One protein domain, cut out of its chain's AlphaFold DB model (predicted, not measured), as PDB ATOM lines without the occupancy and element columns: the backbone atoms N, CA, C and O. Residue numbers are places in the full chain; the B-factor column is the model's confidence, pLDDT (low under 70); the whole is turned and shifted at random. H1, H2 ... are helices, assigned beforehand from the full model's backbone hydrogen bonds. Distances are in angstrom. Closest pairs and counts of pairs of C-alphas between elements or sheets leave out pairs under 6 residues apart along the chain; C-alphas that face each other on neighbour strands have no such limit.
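AT A GLANCE: This is residues 85 to 153 and 160 to 177 of the 335 residues of the protein "Protein kinase kin1" of Enterocytozoon hepatopenaei (UniProt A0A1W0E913). Look first at H1, which sits in the middle of a loose cluster of helices: H4 and H6 each pack on it, both crossing its direction, and the first residues of H2, 101 to 105, pack on it too. From there the hairpin of H2 and H3 reaches away as an arm, its tip, residues 113 to 118, sticking out; short H5 lies past the end of H4. You have 87 printed residues, with six named helices, H1 to H6 in order, and no named strand: class all helix, only just compact, close to loose, with a radius of gyration of the C-alphas of 14.0 A and spans of 40 by 30 by 17 A.

HOW THE PARTS SIT: Begin at H1, residues 85 to 94. It touches H2, residues 101 to 115, through 101 to 105 alone, at a steep tilt of 51 degrees; the closest C-alphas, Glu 91 and Ala 101, are 5.2 A apart. H2 and H3, residues 117 to 124, form a helical hairpin at a shallow 22 degrees, closest C-alphas Ile 112 and Glu 120, 6.3 A. H4, residues 128 to 139, touches H1 at a steep 54 degrees, C-alphas Ile 86 and Met 136 closest at 7.1 A. H5, residues 142 to 146, is close to H1 but not clearly touching, C-alphas Asn 85 and Tyr 145 closest at 7.0 A. H6, residues 165 to 177, touches H1 at a steep 50 degrees, C-alphas Val 93 and Leu 169 closest at 6.0 A. Each O i to N i+4 pair is within hydrogen-bond range in H1, H2, H4, H5 and H6; in H3 2 of 4 are.

IN THESE COORDINATES: Find C-alpha 85 at (104.071, -126.935, 268.862), where H1 begins. H2 spans 21.1 A, H4 16.5 A, and H6 18.3 A to C-alpha 177 at (106.007, -136.271, 253.604).

THE WHOLE: The C-alphas of Asn 118 and Asp 163, the farthest apart, are 42.2 A apart. Residues 154 to 159 are not printed, and 13.8 A separates C-alphas 153 and 160. Confidence is under 70 at residues 115 to 125, 141 to 153, 160 and 174 to 175.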
ATOM      1  N   ASN A  85     104.768-126.064 269.812       80.56
ATOM      2  CA  ASN A  85     104.071-126.935 268.862       80.56
ATOM      3  C   ASN A  85     104.927-128.155 268.511       80.56
ATOM      4  O   ASN A  85     104.429-129.276 268.551       80.56
ATOM      5  N   ILE A  86     106.217-127.954 268.226       83.94
ATOM      6  CA  ILE A  86     107.145-129.055 267.924       83.94
ATOM      7  C   ILE A  86     107.310-129.968 269.135       83.94
ATOM      8  O   ILE A  86     107.265-131.186 268.983       83.94
ATOM      9  N   VAL A  87     107.464-129.393 270.331       87.88
ATOM     10  CA  VAL A  87     107.586-130.181 271.565       87.88
ATOM     11  C   VAL A  87     106.339-131.036 271.795       87.88
ATOM     12  O   VAL A  87     106.475-132.230 272.033       87.88
ATOM     13  N   ASN A  88     105.140-130.468 271.634       84.12
ATOM     14  CA  ASN A  88     103.885-131.208 271.786       84.12
ATOM     15  C   ASN A  88     103.755-132.339 270.753       84.12
ATOM     16  O   ASN A  88     103.305-133.431 271.079       84.12
ATOM     17  N   ILE A  89     104.159-132.102 269.500       83.38
ATOM     18  CA  ILE A  89     104.144-133.147 268.467       83.38
ATOM     19  C   ILE A  89     105.095-134.268 268.848       83.38
ATOM     20  O   ILE A  89     104.698-135.424 268.786       83.38
ATOM     21  N   LEU A  90     106.323-133.936 269.251       87.75
ATOM     22  CA  LEU A  90     107.303-134.927 269.684       87.75
ATOM     23  C   LEU A  90     106.790-135.731 270.874       87.75
ATOM     24  O   LEU A  90     106.896-136.951 270.856       87.75
ATOM     25  N   GLU A  91     106.190-135.080 271.863       87.69
ATOM     26  CA  GLU A  91     105.572-135.747 273.009       87.69
ATOM     27  C   GLU A  91     104.502-136.756 272.571       87.69
ATOM     28  O   GLU A  91     104.533-137.904 273.001       87.69
ATOM     29  N   ILE A  92     103.635-136.384 271.626       84.62
ATOM     30  CA  ILE A  92     102.582-137.263 271.102       84.62
ATOM     31  C   ILE A  92     103.159-138.419 270.268       84.62
ATOM     32  O   ILE A  92     102.856-139.587 270.509       84.62
ATOM     33  N   VAL A  93     103.987-138.116 269.262       85.38
ATOM     34  CA  VAL A  93     104.450-139.115 268.279       85.38
ATOM     35  C   VAL A  93     105.527-140.023 268.841       85.38
ATOM     36  O   VAL A  93     105.766-141.096 268.298       85.38
ATOM     37  N   SER A  94     106.196-139.608 269.911       87.06
ATOM     38  CA  SER A  94     107.295-140.354 270.508       87.06
ATOM     39  C   SER A  94     106.968-140.885 271.903       87.06
ATOM     40  O   SER A  94     107.835-141.500 272.514       87.06
ATOM     41  N   PHE A  95     105.712-140.748 272.347       83.44
ATOM     42  CA  PHE A  95     105.213-141.156 273.663       83.44
ATOM     43  C   PHE A  95     105.693-142.545 274.110       83.44
ATOM     44  O   PHE A  95     106.246-142.669 275.196       83.44
ATOM     45  N   ILE A  96     105.578-143.562 273.243       82.56
ATOM     46  CA  ILE A  96     106.000-144.943 273.557       82.56
ATOM     47  C   ILE A  96     107.494-145.037 273.902       82.56
ATOM     48  O   ILE A  96     107.900-145.854 274.721       82.56
ATOM     49  N   HIS A  97     108.325-144.209 273.273       84.94
ATOM     50  CA  HIS A  97     109.778-144.255 273.432       84.94
ATOM     51  C   HIS A  97     110.292-143.214 274.438       84.94
ATOM     52  O   HIS A  97     111.379-143.376 274.993       84.94
ATOM     53  N   PHE A  98     109.534-142.135 274.659       86.06
ATOM     54  CA  PHE A  98     109.925-140.983 275.468       86.06
ATOM     55  C   PHE A  98     108.714-140.386 276.206       86.06
ATOM     56  O   PHE A  98     108.219-139.319 275.842       86.06
ATOM     57  N   GLU A  99     108.281-141.026 277.297       79.62
ATOM     58  CA  GLU A  99     107.131-140.581 278.112       79.62
ATOM     59  C   GLU A  99     107.228-139.126 278.604       79.62
ATOM     60  O   GLU A  99     106.214-138.469 278.805       79.62
ATOM     61  N   ASN A 100     108.445-138.596 278.777       85.75
ATOM     62  CA  ASN A 100     108.693-137.266 279.341       85.75
ATOM     63  C   ASN A 100     109.398-136.314 278.361       85.75
ATOM     64  O   ASN A 100     110.183-135.455 278.773       85.75
ATOM     65  N   ALA A 101     109.137-136.459 277.058       87.19
ATOM     66  CA  ALA A 101     109.777-135.669 276.003       87.19
ATOM     67  C   ALA A 101     109.774-134.154 276.285       87.19
ATOM     68  O   ALA A 101     110.811-133.496 276.170       87.19
ATOM     69  N   LYS A 102     108.631-133.605 276.711       88.94
ATOM     70  CA  LYS A 102     108.490-132.180 277.023       88.94
ATOM     71  C   LYS A 102     109.365-131.743 278.193       88.94
ATOM     72  O   LYS A 102     110.115-130.776 278.069       88.94
ATOM     73  N   GLN A 103     109.322-132.479 279.302       89.50
ATOM     74  CA  GLN A 103     110.136-132.172 280.480       89.50
ATOM     75  C   GLN A 103     111.634-132.253 280.166       89.50
ATOM     76  O   GLN A 103     112.412-131.430 280.645       89.50
ATOM     77  N   GLU A 104     112.055-133.221 279.348       88.75
ATOM     78  CA  GLU A 104     113.451-133.351 278.917       88.75
ATOM     79  C   GLU A 104     113.892-132.159 278.053       88.75
ATOM     80  O   GLU A 104     114.976-131.616 278.274       88.75
ATOM     81  N   MET A 105     113.039-131.677 277.143       89.88
ATOM     82  CA  MET A 105     113.313-130.462 276.362       89.88
ATOM     83  C   MET A 105     113.358-129.195 277.234       89.88
ATOM     84  O   MET A 105     114.185-128.310 277.010       89.88
ATOM     85  N   GLU A 106     112.512-129.095 278.260       89.06
ATOM     86  CA  GLU A 106     112.536-127.974 279.207       89.06
ATOM     87  C   GLU A 106     113.792-127.983 280.090       89.06
ATOM     88  O   GLU A 106     114.409-126.935 280.302       89.06
ATOM     89  N   LYS A 107     114.201-129.156 280.596       87.50
ATOM     90  CA  LYS A 107     115.471-129.323 281.329       87.50
ATOM     91  C   LYS A 107     116.649-128.911 280.460       87.50
ATOM     92  O   LYS A 107     117.531-128.190 280.918       87.50
ATOM     93  N   TYR A 108     116.626-129.331 279.204       85.88
ATOM     94  CA  TYR A 108     117.639-128.999 278.225       85.88
ATOM     95  C   TYR A 108     117.819-127.480 278.035       85.88
ATOM     96  O   TYR A 108     118.937-126.982 278.158       85.88
ATOM     97  N   ILE A 109     116.736-126.719 277.838       85.31
ATOM     98  CA  ILE A 109     116.826-125.249 277.734       85.31
ATOM     99  C   ILE A 109     117.309-124.601 279.024       85.31
ATOM    100  O   ILE A 109     118.098-123.660 278.982       85.31
ATOM    101  N   LYS A 110     116.878-125.110 280.184       85.88
ATOM    102  CA  LYS A 110     117.372-124.612 281.473       85.88
ATOM    103  C   LYS A 110     118.889-124.778 281.598       85.88
ATOM    104  O   LYS A 110     119.526-123.877 282.133       85.88
ATOM    105  N   ILE A 111     119.451-125.883 281.105       81.75
ATOM    106  CA  ILE A 111     120.900-126.136 281.104       81.75
ATOM    107  C   ILE A 111     121.617-125.143 280.187       81.75
ATOM    108  O   ILE A 111     122.531-124.463 280.644       81.75
ATOM    109  N   ILE A 112     121.165-124.984 278.937       79.38
ATOM    110  CA  ILE A 112     121.789-124.031 277.997       79.38
ATOM    111  C   ILE A 112     121.785-122.613 278.569       79.38
ATOM    112  O   ILE A 112     122.811-121.935 278.556       79.38
ATOM    113  N   ASN A 113     120.642-122.177 279.106       80.44
ATOM    114  CA  ASN A 113     120.479-120.818 279.614       80.44
ATOM    115  C   ASN A 113     121.302-120.544 280.882       80.44
ATOM    116  O   ASN A 113     121.614-119.388 281.152       80.44
ATOM    117  N   LYS A 114     121.627-121.574 281.676       77.75
ATOM    118  CA  LYS A 114     122.382-121.427 282.930       77.75
ATOM    119  C   LYS A 114     123.885-121.627 282.765       77.75
ATOM    120  O   LYS A 114     124.651-120.934 283.423       77.75
ATOM    121  N   GLU A 115     124.302-122.582 281.939       67.56
ATOM    122  CA  GLU A 115     125.682-123.091 281.929       67.56
ATOM    123  C   GLU A 115     126.421-122.839 280.601       67.56
ATOM    124  O   GLU A 115     127.611-123.140 280.475       67.56
ATOM    125  N   GLY A 116     125.742-122.245 279.613       62.94
ATOM    126  CA  GLY A 116     126.309-121.909 278.308       62.94
ATOM    127  C   GLY A 116     126.642-123.129 277.437       62.94
ATOM    128  O   GLY A 116     126.378-124.283 277.774       62.94
ATOM    129  N   ASN A 117     127.260-122.872 276.281       61.91
ATOM    130  CA  ASN A 117     127.459-123.860 275.207       61.91
ATOM    131  C   ASN A 117     128.409-125.033 275.558       61.91
ATOM    132  O   ASN A 117     128.593-125.943 274.747       61.91
ATOM    133  N   ASN A 118     129.054-125.038 276.731       60.88
ATOM    134  CA  ASN A 118     130.060-126.052 277.077       60.88
ATOM    135  C   ASN A 118     129.446-127.391 277.532       60.88
ATOM    136  O   ASN A 118     129.987-128.443 277.196       60.88
ATOM    137  N   LEU A 119     128.299-127.382 278.226       63.56
ATOM    138  CA  LEU A 119     127.598-128.611 278.663       63.56
ATOM    139  C   LEU A 119     126.569-129.125 277.651       63.56
ATOM    140  O   LEU A 119     126.126-130.274 277.703       63.56
ATOM    141  N   GLU A 120     126.276-128.293 276.661       65.00
ATOM    142  CA  GLU A 120     125.424-128.564 275.515       65.00
ATOM    143  C   GLU A 120     125.779-129.898 274.827       65.00
ATOM    144  O   GLU A 120     124.955-130.808 274.741       65.00
ATOM    145  N   LYS A 121     127.045-130.080 274.429       64.69
ATOM    146  CA  LYS A 121     127.500-131.278 273.695       64.69
ATOM    147  C   LYS A 121     127.370-132.575 274.500       64.69
ATOM    148  O   LYS A 121     127.009-133.620 273.946       64.69
ATOM    149  N   ALA A 122     127.654-132.517 275.801       66.12
ATOM    150  CA  ALA A 122     127.551-133.670 276.692       66.12
ATOM    151  C   ALA A 122     126.088-134.092 276.902       66.12
ATOM    152  O   ALA A 122     125.791-135.282 277.005       66.12
ATOM    153  N   TYR A 123     125.171-133.122 276.910       69.25
ATOM    154  CA  TYR A 123     123.746-133.375 277.077       69.25
ATOM    155  C   TYR A 123     123.087-133.898 275.789       69.25
ATOM    156  O   TYR A 123     122.355-134.889 275.825       69.25
ATOM    157  N   TRP A 124     123.379-133.293 274.629       67.88
ATOM    158  CA  TRP A 124     122.727-133.638 273.351       67.88
ATOM    159  C   TRP A 124     123.047-135.052 272.894       67.88
ATOM    160  O   TRP A 124     122.167-135.771 272.427       67.88
ATOM    161  N   SER A 125     124.312-135.452 273.046       66.19
ATOM    162  CA  SER A 125     124.798-136.769 272.620       66.19
ATOM    163  C   SER A 125     124.107-137.926 273.345       66.19
ATOM    164  O   SER A 125     124.112-139.047 272.845       66.19
ATOM    165  N   ARG A 126     123.478-137.663 274.498       73.44
ATOM    166  CA  ARG A 126     122.825-138.674 275.340       73.44
ATOM    167  C   ARG A 126     121.299-138.603 275.324       73.44
ATOM    168  O   ARG A 126     120.655-139.425 275.971       73.44
ATOM    169  N   LYS A 127     120.706-137.630 274.623       84.44
ATOM    170  CA  LYS A 127     119.257-137.378 274.644       84.44
ATOM    171  C   LYS A 127     118.685-137.365 273.223       84.44
ATOM    172  O   LYS A 127     118.644-136.312 272.584       84.44
ATOM    173  N   PRO A 128     118.189-138.517 272.729       87.81
ATOM    174  CA  PRO A 128     117.635-138.635 271.379       87.81
ATOM    175  C   PRO A 128     116.525-137.622 271.076       87.81
ATOM    176  O   PRO A 128     116.435-137.134 269.951       87.81
ATOM    177  N   ILE A 129     115.733-137.238 272.082       89.06
ATOM    178  CA  ILE A 129     114.641-136.272 271.922       89.06
ATOM    179  C   ILE A 129     115.116-134.886 271.463       89.06
ATOM    180  O   ILE A 129     114.467-134.260 270.628       89.06
ATOM    181  N   VAL A 130     116.294-134.442 271.916       87.12
ATOM    182  CA  VAL A 130     116.903-133.174 271.482       87.12
ATOM    183  C   VAL A 130     117.307-133.265 270.009       87.12
ATOM    184  O   VAL A 130     117.086-132.335 269.235       87.12
ATOM    185  N   SER A 131     117.834-134.418 269.586       86.44
ATOM    186  CA  SER A 131     118.170-134.664 268.178       86.44
ATOM    187  C   SER A 131     116.922-134.678 267.291       86.44
ATOM    188  O   SER A 131     116.929-134.070 266.222       86.44
ATOM    189  N   LEU A 132     115.837-135.315 267.742       88.00
ATOM    190  CA  LEU A 132     114.549-135.304 267.041       88.00
ATOM    191  C   LEU A 132     113.979-133.888 266.922       88.00
ATOM    192  O   LEU A 132     113.469-133.521 265.866       88.00
ATOM    193  N   TYR A 133     114.127-133.072 267.966       87.94
ATOM    194  CA  TYR A 133     113.744-131.666 267.932       87.94
ATOM    195  C   TYR A 133     114.521-130.872 266.880       87.94
ATOM    196  O   TYR A 133     113.913-130.162 266.078       87.94
ATOM    197  N   TYR A 134     115.843-131.048 266.812       83.19
ATOM    198  CA  TYR A 134     116.659-130.436 265.764       83.19
ATOM    199  C   TYR A 134     116.227-130.859 264.357       83.19
ATOM    200  O   TYR A 134     116.089-130.008 263.483       83.19
ATOM    201  N   LEU A 135     115.951-132.147 264.144       85.00
ATOM    202  CA  LEU A 135     115.482-132.652 262.851       85.00
ATOM    203  C   LEU A 135     114.115-132.071 262.464       85.00
ATOM    204  O   LEU A 135     113.893-131.730 261.303       85.00
ATOM    205  N   MET A 136     113.212-131.912 263.434       82.62
ATOM    206  CA  MET A 136     111.924-131.252 263.217       82.62
ATOM    207  C   MET A 136     112.108-129.780 262.832       82.62
ATOM    208  O   MET A 136     111.524-129.327 261.852       82.62
ATOM    209  N   MET A 137     112.966-129.046 263.537       80.12
ATOM    210  CA  MET A 137     113.285-127.651 263.207       80.12
ATOM    211  C   MET A 137     113.949-127.502 261.827       80.12
ATOM    212  O   MET A 137     113.663-126.562 261.093       80.12
ATOM    213  N   GLU A 138     114.820-128.436 261.436       77.88
ATOM    214  CA  GLU A 138     115.443-128.447 260.103       77.88
ATOM    215  C   GLU A 138     114.415-128.727 258.998       77.88
ATOM    216  O   GLU A 138     114.428-128.098 257.934       77.88
ATOM    217  N   LYS A 139     113.501-129.675 259.241       77.56
ATOM    218  CA  LYS A 139     112.467-130.048 258.270       77.56
ATOM    219  C   LYS A 139     111.441-128.935 258.075       77.56
ATOM    220  O   LYS A 139     110.933-128.733 256.964       77.56
ATOM    221  N   PHE A 140     111.139-128.210 259.139       70.38
ATOM    222  CA  PHE A 140     110.112-127.193 259.162       70.38
ATOM    223  C   PHE A 140     110.714-125.899 259.686       70.38
ATOM    224  O   PHE A 140     110.938-125.750 260.882       70.38
ATOM    225  N   SER A 141     110.984-124.967 258.772       64.62
ATOM    226  CA  SER A 141     111.555-123.674 259.133       64.62
ATOM    227  C   SER A 141     110.750-123.015 260.264       64.62
ATOM    228  O   SER A 141     109.527-123.148 260.304       64.62
ATOM    229  N   GLU A 142     111.413-122.288 261.170       57.50
ATOM    230  CA  GLU A 142     110.775-121.664 262.349       57.50
ATOM    231  C   GLU A 142     109.488-120.890 262.014       57.50
ATOM    232  O   GLU A 142     108.523-120.911 262.779       57.50
ATOM    233  N   LYS A 143     109.444-120.260 260.831       57.22
ATOM    234  CA  LYS A 143     108.310-119.462 260.335       57.22
ATOM    235  C   LYS A 143     107.043-120.282 260.068       57.22
ATOM    236  O   LYS A 143     105.936-119.749 260.147       57.22
ATOM    237  N   ASP A 144     107.191-121.569 259.766       58.47
ATOM    238  CA  ASP A 144     106.071-122.441 259.403       58.47
ATOM    239  C   ASP A 144     105.230-122.860 260.618       58.47
ATOM    240  O   ASP A 144     104.075-123.249 260.458       58.47
ATOM    241  N   TYR A 145     105.785-122.761 261.832       54.16
ATOM    242  CA  TYR A 145     105.145-123.244 263.062       54.16
ATOM    243  C   TYR A 145     104.781-122.184 264.082       54.16
ATOM    244  O   TYR A 145     103.999-122.467 264.991       54.16
ATOM    245  N   THR A 146     105.316-120.975 263.947       53.97
ATOM    246  CA  THR A 146     104.845-119.827 264.728       53.97
ATOM    247  C   THR A 146     103.462-119.361 264.272       53.97
ATOM    248  O   THR A 146     102.735-118.761 265.055       53.97
ATOM    249  N   SER A 147     103.067-119.665 263.030       49.31
ATOM    250  CA  SER A 147     101.861-119.126 262.393       49.31
ATOM    251  C   SER A 147     100.651-120.072 262.390       49.31
ATOM    252  O   SER A 147      99.516-119.596 262.356       49.31
ATOM    253  N   LYS A 148     100.842-121.399 262.459       49.53
ATOM    254  CA  LYS A 148      99.746-122.381 262.551       49.53
ATOM    255  C   LYS A 148     100.146-123.554 263.441       49.53
ATOM    256  O   LYS A 148     101.120-124.249 263.160       49.53
ATOM    257  N   ALA A 149      99.371-123.802 264.496       53.88
ATOM    258  CA  ALA A 149      99.477-125.052 265.237       53.88
ATOM    259  C   ALA A 149      99.179-126.212 264.276       53.88
ATOM    260  O   ALA A 149      98.180-126.165 263.553       53.88
ATOM    261  N   ILE A 150     100.020-127.250 264.266       54.28
ATOM    262  CA  ILE A 150      99.622-128.520 263.658       54.28
ATOM    263  C   ILE A 150      98.535-129.079 264.552       54.28
ATOM    264  O   ILE A 150      98.785-129.658 265.607       54.28
ATOM    265  N   VAL A 151      97.304-128.837 264.138       52.66
ATOM    266  CA  VAL A 151      96.154-129.482 264.723       52.66
ATOM    267  C   VAL A 151      96.110-130.869 264.092       52.66
ATOM    268  O   VAL A 151      95.526-131.050 263.029       52.66
ATOM    269  N   PHE A 152      96.739-131.858 264.735       54.97
ATOM    270  CA  PHE A 152      96.127-133.185 264.720       54.97
ATOM    271  C   PHE A 152      94.733-132.941 265.286       54.97
ATOM    272  O   PHE A 152      94.652-132.390 266.385       54.97
ATOM    273  N   GLU A 153      93.690-133.133 264.475       45.66
ATOM    274  CA  GLU A 153      92.309-132.739 264.778       45.66
ATOM    275  C   GLU A 153      92.037-132.789 266.277       45.66
ATOM    276  O   GLU A 153      92.217-133.830 266.904       45.66
ATOM    277  N   ILE A 160      96.170-141.245 274.600       67.56
ATOM    278  CA  ILE A 160      97.138-141.977 273.785       67.56
ATOM    279  C   ILE A 160      97.209-143.379 274.390       67.56
ATOM    280  O   ILE A 160      97.620-143.550 275.535       67.56
ATOM    281  N   ASN A 161      96.715-144.355 273.645       73.69
ATOM    282  CA  ASN A 161      96.749-145.765 273.999       73.69
ATOM    283  C   ASN A 161      97.359-146.549 272.831       73.69
ATOM    284  O   ASN A 161      97.539-146.009 271.733       73.69
ATOM    285  N   GLU A 162      97.691-147.815 273.069       72.88
ATOM    286  CA  GLU A 162      98.357-148.661 272.073       72.88
ATOM    287  C   GLU A 162      97.560-148.773 270.762       72.88
ATOM    288  O   GLU A 162      98.155-148.801 269.688       72.88
ATOM    289  N   ASP A 163      96.227-148.711 270.827       75.50
ATOM    290  CA  ASP A 163      95.349-148.826 269.657       75.50
ATOM    291  C   ASP A 163      95.337-147.573 268.767       75.50
ATOM    292  O   ASP A 163      95.168-147.653 267.547       75.50
ATOM    293  N   THR A 164      95.510-146.387 269.356       77.06
ATOM    294  CA  THR A 164      95.405-145.102 268.637       77.06
ATOM    295  C   THR A 164      96.754-144.586 268.149       77.06
ATOM    296  O   THR A 164      96.823-143.813 267.186       77.06
ATOM    297  N   TYR A 165      97.844-145.058 268.752       79.81
ATOM    298  CA  TYR A 165      99.201-144.659 268.400       79.81
ATOM    299  C   TYR A 165      99.598-144.945 266.933       79.81
ATOM    300  O   TYR A 165     100.189-144.060 266.306       79.81
ATOM    301  N   PRO A 166      99.227-146.083 266.305       81.75
ATOM    302  CA  PRO A 166      99.504-146.319 264.887       81.75
ATOM    303  C   PRO A 166      98.883-145.263 263.963       81.75
ATOM    304  O   PRO A 166      99.503-144.856 262.977       81.75
ATOM    305  N   VAL A 167      97.681-144.775 264.293       75.62
ATOM    306  CA  VAL A 167      96.987-143.726 263.529       75.62
ATOM    307  C   VAL A 167      97.709-142.387 263.677       75.62
ATOM    308  O   VAL A 167      97.926-141.682 262.688       75.62
ATOM    309  N   ILE A 168      98.138-142.060 264.896       74.94
ATOM    310  CA  ILE A 168      98.933-140.863 265.198       74.94
ATOM    311  C   ILE A 168     100.243-140.873 264.399       74.94
ATOM    312  O   ILE A 168     100.559-139.894 263.714       74.94
ATOM    313  N   LEU A 169     100.975-141.990 264.426       78.94
ATOM    314  CA  LEU A 169     102.212-142.154 263.661       78.94
ATOM    315  C   LEU A 169     101.976-142.032 262.155       78.94
ATOM    316  O   LEU A 169     102.723-141.331 261.472       78.94
ATOM    317  N   HIS A 170     100.925-142.666 261.633       74.50
ATOM    318  CA  HIS A 170     100.561-142.571 260.220       74.50
ATOM    319  C   HIS A 170     100.305-141.117 259.796       74.50
ATOM    320  O   HIS A 170     100.852-140.651 258.792       74.50
ATOM    321  N   ASN A 171      99.530-140.374 260.588       70.50
ATOM    322  CA  ASN A 171      99.235-138.971 260.313       70.50
ATOM    323  C   ASN A 171     100.498-138.107 260.362       70.50
ATOM    324  O   ASN A 171     100.694-137.252 259.497       70.50
ATOM    325  N   TYR A 172     101.389-138.365 261.319       77.81
ATOM    326  CA  TYR A 172     102.671-137.675 261.424       77.81
ATOM    327  C   TYR A 172     103.597-137.944 260.228       77.81
ATOM    328  O   TYR A 172     104.153-137.005 259.658       77.81
ATOM    329  N   VAL A 173     103.732-139.201 259.791       79.19
ATOM    330  CA  VAL A 173     104.566-139.562 258.630       79.19
ATOM    331  C   VAL A 173     104.018-138.945 257.342       79.19
ATOM    332  O   VAL A 173     104.783-138.391 256.545       79.19
ATOM    333  N   ASN A 174     102.698-138.979 257.148       68.00
ATOM    334  CA  ASN A 174     102.056-138.316 256.012       68.00
ATOM    335  C   ASN A 174     102.300-136.809 256.042       68.00
ATOM    336  O   ASN A 174     102.638-136.217 255.019       68.00
ATOM    337  N   PHE A 175     102.198-136.198 257.221       68.88
ATOM    338  CA  PHE A 175     102.471-134.783 257.412       68.88
ATOM    339  C   PHE A 175     103.936-134.415 257.093       68.88
ATOM    340  O   PHE A 175     104.179-133.459 256.353       68.88
ATOM    341  N   LEU A 176     104.916-135.200 257.561       73.25
ATOM    342  CA  LEU A 176     106.339-135.030 257.221       73.25
ATOM    343  C   LEU A 176     106.608-135.121 255.713       73.25
ATOM    344  O   LEU A 176     107.490-134.429 255.188       73.25
ATOM    345  N   SER A 177     105.850-135.977 255.030       70.69
ATOM    346  CA  SER A 177     106.007-136.271 253.604       70.69
ATOM    347  C   SER A 177     105.273-135.271 252.706       70.69
ATOM    348  O   SER A 177     105.718-135.005 251.596       70.69
TER     349      SER A 177